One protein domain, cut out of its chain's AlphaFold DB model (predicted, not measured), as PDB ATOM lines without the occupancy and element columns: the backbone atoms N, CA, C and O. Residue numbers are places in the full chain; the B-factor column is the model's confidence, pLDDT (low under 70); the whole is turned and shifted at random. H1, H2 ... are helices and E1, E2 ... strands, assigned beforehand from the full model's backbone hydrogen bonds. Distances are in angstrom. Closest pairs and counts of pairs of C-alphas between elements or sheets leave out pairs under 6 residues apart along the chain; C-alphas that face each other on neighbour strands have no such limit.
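Overview. This is residues 19 to 64 of the 231 residues of the protein "Hypothetical protein" of Rotaria sp. Silwood2 (UniProt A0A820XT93). A small two-stranded hairpin, E1 and E2, makes one end of a rod, a coil of loop makes its middle, and at the other end H1 sticks out with residues 56 to 64 standing free. The 46 printed residues hold E1, E2 and H1 in that order, in an antiparallel sheet E1 - E2 and one helix, class mixed. The whole is loose, radius of gyration of the C-alphas 12.4 A, spanning 45 by 15 by 14 A.

Along the chain. Find C-alpha 22 at (119.301, 140.034, 167.148), where E1, residues 22 to 25, begins. E2 is residues 28 to 31. H1, residues 49 to 64, runs 24.0 A to C-alpha 64 at (103.267, 109.315, 157.921).

Arrangement. Look at the hairpin of E1 and E2, antiparallel at 140 degrees: N 23 and O 30 are 3.1 A apart, within hydrogen-bond range. E1 and H1 are apart. In H1, 10 of 12 O i to N i+4 pairs are within range.

Size, cuts and confidence. The C-alphas of Asn 27 and Thr 64, the two farthest apart, are 44.8 A apart. The printed part has no cut; the link E2 to H1 is long, 17 residues. Residues 19, 20 and 64 have pLDDT under 70.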
ATOM      1  N   ASP A  19     121.255 130.778 170.476       64.88
ATOM      2  CA  ASP A  19     121.797 132.053 170.002       64.88
ATOM      3  C   ASP A  19     120.821 132.834 169.113       64.88
ATOM      4  O   ASP A  19     120.811 132.750 167.879       64.88
ATOM      5  N   VAL A  20     119.918 133.583 169.753       69.31
ATOM      6  CA  VAL A  20     118.951 134.394 169.021       69.31
ATOM      7  C   VAL A  20     119.728 135.588 168.500       69.31
ATOM      8  O   VAL A  20     119.834 136.606 169.183       69.31
ATOM      9  N   LYS A  21     120.262 135.471 167.281       75.19
ATOM     10  CA  LYS A  21     120.878 136.587 166.562       75.19
ATOM     11  C   LYS A  21     119.849 137.720 166.483       75.19
ATOM     12  O   LYS A  21     118.792 137.600 165.853       75.19
ATOM     13  N   LYS A  22     120.115 138.816 167.193       82.75
ATOM     14  CA  LYS A  22     119.301 140.034 167.148       82.75
ATOM     15  C   LYS A  22     120.006 141.036 166.242       82.75
ATOM     16  O   LYS A  22     121.205 141.246 166.379       82.75
ATOM     17  N   LYS A  23     119.257 141.674 165.345       85.38
ATOM     18  CA  LYS A  23     119.756 142.773 164.508       85.38
ATOM     19  C   LYS A  23     118.925 144.016 164.788       85.38
ATOM     20  O   LYS A  23     117.701 143.931 164.942       85.38
ATOM     21  N   LEU A  24     119.592 145.159 164.871       84.75
ATOM     22  CA  LEU A  24     118.929 146.449 164.970       84.75
ATOM     23  C   LEU A  24     118.465 146.854 163.564       84.75
ATOM     24  O   LEU A  24     119.284 147.047 162.670       84.75
ATOM     25  N   VAL A  25     117.151 146.933 163.353       83.62
ATOM     26  CA  VAL A  25     116.547 147.420 162.101       83.62
ATOM     27  C   VAL A  25     115.676 148.616 162.463       83.62
ATOM     28  O   VAL A  25     114.750 148.479 163.264       83.62
ATOM     29  N   ASN A  26     115.975 149.788 161.903       89.50
ATOM     30  CA  ASN A  26     115.261 151.045 162.167       89.50
ATOM     31  C   ASN A  26     115.166 151.365 163.673       89.50
ATOM     32  O   ASN A  26     114.079 151.628 164.190       89.50
ATOM     33  N   ASN A  27     116.287 151.252 164.395       91.50
ATOM     34  CA  ASN A  27     116.378 151.436 165.853       91.50
ATOM     35  C   ASN A  27     115.519 150.473 166.691       91.50
ATOM     36  O   ASN A  27     115.326 150.688 167.886       91.50
ATOM     37  N   LYS A  28     115.003 149.390 166.098       91.81
ATOM     38  CA  LYS A  28     114.247 148.359 166.814       91.81
ATOM     39  C   LYS A  28     114.988 147.034 166.754       91.81
ATOM     40  O   LYS A  28     115.372 146.563 165.684       91.81
ATOM     41  N   TRP A  29     115.146 146.403 167.913       89.88
ATOM     42  CA  TRP A  29     115.673 145.048 168.003       89.88
ATOM     43  C   TRP A  29     114.664 144.075 167.401       89.88
ATOM     44  O   TRP A  29     113.560 143.889 167.922       89.88
ATOM     45  N   ARG A  30     115.034 143.451 166.284       91.75
ATOM     46  CA  ARG A  30     114.253 142.378 165.671       91.75
ATOM     47  C   ARG A  30     115.012 141.064 165.823       91.75
ATOM     48  O   ARG A  30     116.238 141.018 165.743       91.75
ATOM     49  N   ARG A  31     114.263 139.987 166.057       94.06
ATOM     50  CA  ARG A  31     114.802 138.622 166.020       94.06
ATOM     51  C   ARG A  31     115.061 138.256 164.557       94.06
ATOM     52  O   ARG A  31     114.183 138.487 163.722       94.06
ATOM     53  N   ILE A  32     116.232 137.711 164.254       95.31
ATOM     54  CA  ILE A  32     116.570 137.190 162.923       95.31
ATOM     55  C   ILE A  32     116.266 135.693 162.871       95.31
ATOM     56  O   ILE A  32     116.168 135.034 163.909       95.31
ATOM     57  N   CYS A  33     116.017 135.183 161.666       96.44
ATOM     58  CA  CYS A  33     115.835 133.759 161.429       96.44
ATOM     59  C   CYS A  33     117.034 132.959 161.968       96.44
ATOM     60  O   CYS A  33     118.179 133.336 161.743       96.44
ATOM     61  N   SER A  34     116.777 131.831 162.628       95.94
ATOM     62  CA  SER A  34     117.817 130.941 163.162       95.94
ATOM     63  C   SER A  34     118.506 130.068 162.107       95.94
ATOM     64  O   SER A  34     119.481 129.396 162.419       95.94
ATOM     65  N   VAL A  35     118.002 130.047 160.870       95.50
ATOM     66  CA  VAL A  35     118.591 129.266 159.776       95.50
ATOM     67  C   VAL A  35     119.848 129.967 159.295       95.50
ATOM     68  O   VAL A  35     119.835 131.182 159.082       95.50
ATOM     69  N   ASP A  36     120.915 129.192 159.110       95.56
ATOM     70  CA  ASP A  36     122.190 129.728 158.660       95.56
ATOM     71  C   ASP A  36     122.039 130.482 157.329       95.56
ATOM     72  O   ASP A  36     121.265 130.089 156.450       95.56
ATOM     73  N   LYS A  37     122.745 131.610 157.213       95.31
ATOM     74  CA  LYS A  37     122.693 132.521 156.051       95.31
ATOM     75  C   LYS A  37     121.298 133.095 155.738       95.31
ATOM     76  O   LYS A  37     121.014 133.460 154.597       95.31
ATOM     77  N   CYS A  38     120.406 133.199 156.729       95.38
ATOM     78  CA  CYS A  38     119.099 133.837 156.562       95.38
ATOM     79  C   CYS A  38     118.973 135.150 157.345       95.38
ATOM     80  O   CYS A  38     118.622 135.155 158.520       95.38
ATOM     81  N   ASP A  39     119.112 136.280 156.654       95.19
ATOM     82  CA  ASP A  39     118.978 137.616 157.261       95.19
ATOM     83  C   ASP A  39     117.531 138.120 157.382       95.19
ATOM     84  O   ASP A  39     117.277 139.276 157.730       95.19
ATOM     85  N   LYS A  40     116.544 137.272 157.075       96.12
ATOM     86  CA  LYS A  40     115.130 137.657 157.147       96.12
ATOM     87  C   LYS A  40     114.666 137.723 158.604       96.12
ATOM     88  O   LYS A  40     115.081 136.934 159.452       96.12
ATOM     89  N   GLN A  41     113.735 138.633 158.881       95.44
ATOM     90  CA  GLN A  41     113.135 138.776 160.204       95.44
ATOM     91  C   GLN A  41     112.381 137.498 160.614       95.44
ATOM     92  O   GLN A  41     111.556 136.974 159.859       95.44
ATOM     93  N   ALA A  42     112.640 137.018 161.831       96.19
ATOM     94  CA  ALA A  42     111.904 135.909 162.419       96.19
ATOM     95  C   ALA A  42     110.493 136.343 162.839       96.19
ATOM     96  O   ALA A  42     110.287 137.433 163.378       96.19
ATOM     97  N   GLN A  43     109.525 135.453 162.619       92.69
ATOM     98  CA  GLN A  43     108.146 135.604 163.076       92.69
ATOM     99  C   GLN A  43     107.917 134.736 164.323       92.69
ATOM    100  O   GLN A  43     108.114 135.190 165.449       92.69
ATOM    101  N   ARG A  44     107.536 133.466 164.133       90.50
ATOM    102  CA  ARG A  44     107.289 132.482 165.200       90.50
ATOM    103  C   ARG A  44     108.400 131.434 165.214       90.50
ATOM    104  O   ARG A  44     108.976 131.143 164.172       90.50
ATOM    105  N   LYS A  45     108.672 130.860 166.394       92.06
ATOM    106  CA  LYS A  45     109.676 129.796 166.588       92.06
ATOM    107  C   LYS A  45     111.062 130.136 166.004       92.06
ATOM    108  O   LYS A  45     111.653 129.286 165.365       92.06
ATOM    109  N   SER A  46     111.509 131.394 166.129       95.19
ATOM    110  CA  SER A  46     112.783 131.894 165.566       95.19
ATOM    111  C   SER A  46     112.990 131.675 164.053       95.19
ATOM    112  O   SER A  46     114.095 131.859 163.559       95.19
ATOM    113  N   LEU A  47     111.936 131.389 163.279       96.31
ATOM    114  CA  LEU A  47     112.010 131.184 161.828       96.31
ATOM    115  C   LEU A  47     111.334 132.324 161.057       96.31
ATOM    116  O   LEU A  47     110.356 132.928 161.516       96.31
ATOM    117  N   CYS A  48     111.844 132.624 159.861       97.38
ATOM    118  CA  CYS A  48     111.151 133.477 158.895       97.38
ATOM    119  C   CYS A  48     109.986 132.714 158.241       97.38
ATOM    120  O   CYS A  48     109.909 131.490 158.338       97.38
ATOM    121  N   ALA A  49     109.086 133.415 157.544       97.25
ATOM    122  CA  ALA A  49     107.903 132.800 156.930       97.25
ATOM    123  C   ALA A  49     108.250 131.615 156.005       97.25
ATOM    124  O   ALA A  49     107.615 130.569 156.087       97.25
ATOM    125  N   ARG A  50     109.312 131.746 155.194       97.69
ATOM    126  CA  ARG A  50     109.777 130.691 154.279       97.69
ATOM    127  C   ARG A  50     110.187 129.421 155.029       97.69
ATOM    128  O   ARG A  50     109.663 128.349 154.750       97.69
ATOM    129  N   HIS A  51     111.085 129.547 156.007       98.12
ATOM    130  CA  HIS A  51     111.572 128.392 156.768       98.12
ATOM    131  C   HIS A  51     110.524 127.838 157.736       98.12
ATOM    132  O   HIS A  51     110.554 126.654 158.051       98.12
ATOM    133  N   LEU A  52     109.564 128.652 158.185       96.69
ATOM    134  CA  LEU A  52     108.441 128.167 158.983       96.69
ATOM    135  C   LEU A  52     107.538 127.225 158.173       96.69
ATOM    136  O   LEU A  52     107.076 126.222 158.715       96.69
ATOM    137  N   THR A  53     107.289 127.531 156.897       96.69
ATOM    138  CA  THR A  53     106.549 126.638 155.992       96.69
ATOM    139  C   THR A  53     107.330 125.353 155.736       96.69
ATOM    140  O   THR A  53     106.778 124.269 155.892       96.69
ATOM    141  N   GLU A  54     108.627 125.455 155.443       96.69
ATOM    142  CA  GLU A  54     109.479 124.279 155.231       96.69
ATOM    143  C   GLU A  54     109.533 123.370 156.470       96.69
ATOM    144  O   GLU A  54     109.378 122.154 156.363       96.69
ATOM    145  N   TYR A  55     109.671 123.961 157.659       95.75
ATOM    146  CA  TYR A  55     109.641 123.231 158.924       95.75
ATOM    147  C   TYR A  55     108.334 122.449 159.097       95.75
ATOM    148  O   TYR A  55     108.362 121.296 159.521       95.75
ATOM    149  N   LYS A  56     107.181 123.042 158.756       95.19
ATOM    150  CA  LYS A  56     105.881 122.355 158.842       95.19
ATOM    151  C   LYS A  56     105.783 121.182 157.867       95.19
ATOM    152  O   LYS A  56     105.313 120.123 158.269       95.19
ATOM    153  N   ASN A  57     106.260 121.355 156.635       95.25
ATOM    154  CA  ASN A  57     106.238 120.295 155.625       95.25
ATOM    155  C   ASN A  57     107.110 119.103 156.050       95.25
ATOM    156  O   ASN A  57     106.686 117.957 155.925       95.25
ATOM    157  N   ARG A  58     108.292 119.366 156.631       94.19
ATOM    158  CA  ARG A  58     109.158 118.305 157.179       94.19
ATOM    159  C   ARG A  58     108.485 117.553 158.326       94.19
ATOM    160  O   ARG A  58     108.515 116.331 158.339       94.19
ATOM    161  N   GLN A  59     107.832 118.264 159.246       92.88
ATOM    162  CA  GLN A  59     107.137 117.629 160.371       92.88
ATOM    163  C   GLN A  59     106.015 116.689 159.906       92.88
ATOM    164  O   GLN A  59     105.937 115.566 160.396       92.88
ATOM    165  N   GLN A  60     105.227 117.096 158.903       90.38
ATOM    166  CA  GLN A  60     104.167 116.254 158.331       90.38
ATOM    167  C   GLN A  60     104.713 114.978 157.678       90.38
ATOM    168  O   GLN A  60     104.110 113.920 157.823       90.38
ATOM    169  N   SER A  61     105.874 115.044 157.014       87.88
ATOM    170  CA  SER A  61     106.469 113.853 156.388       87.88
ATOM    171  C   SER A  61     106.938 112.791 157.391       87.88
ATOM    172  O   SER A  61     106.938 111.606 157.069       87.88
ATOM    173  N   THR A  62     107.298 113.182 158.616       79.50
ATOM    174  CA  THR A  62     107.754 112.239 159.652       79.50
ATOM    175  C   THR A  62     106.614 111.460 160.307       79.50
ATOM    176  O   THR A  62     106.818 110.317 160.708       79.50
ATOM    177  N   GLU A  63     105.411 112.032 160.398       71.88
ATOM    178  CA  GLU A  63     104.268 111.364 161.040       71.88
ATOM    179  C   GLU A  63     103.669 110.251 160.165       71.88
ATOM    180  O   GLU A  63     103.142 109.271 160.687       71.88
ATOM    181  N   THR A  64     103.809 110.334 158.839       66.94
ATOM    182  CA  THR A  64     103.267 109.315 157.921       66.94
ATOM    183  C   THR A  64     104.050 107.996 157.953       66.94
ATOM    184  O   THR A  64     103.490 106.944 157.660       66.94
TER     185      THR A  64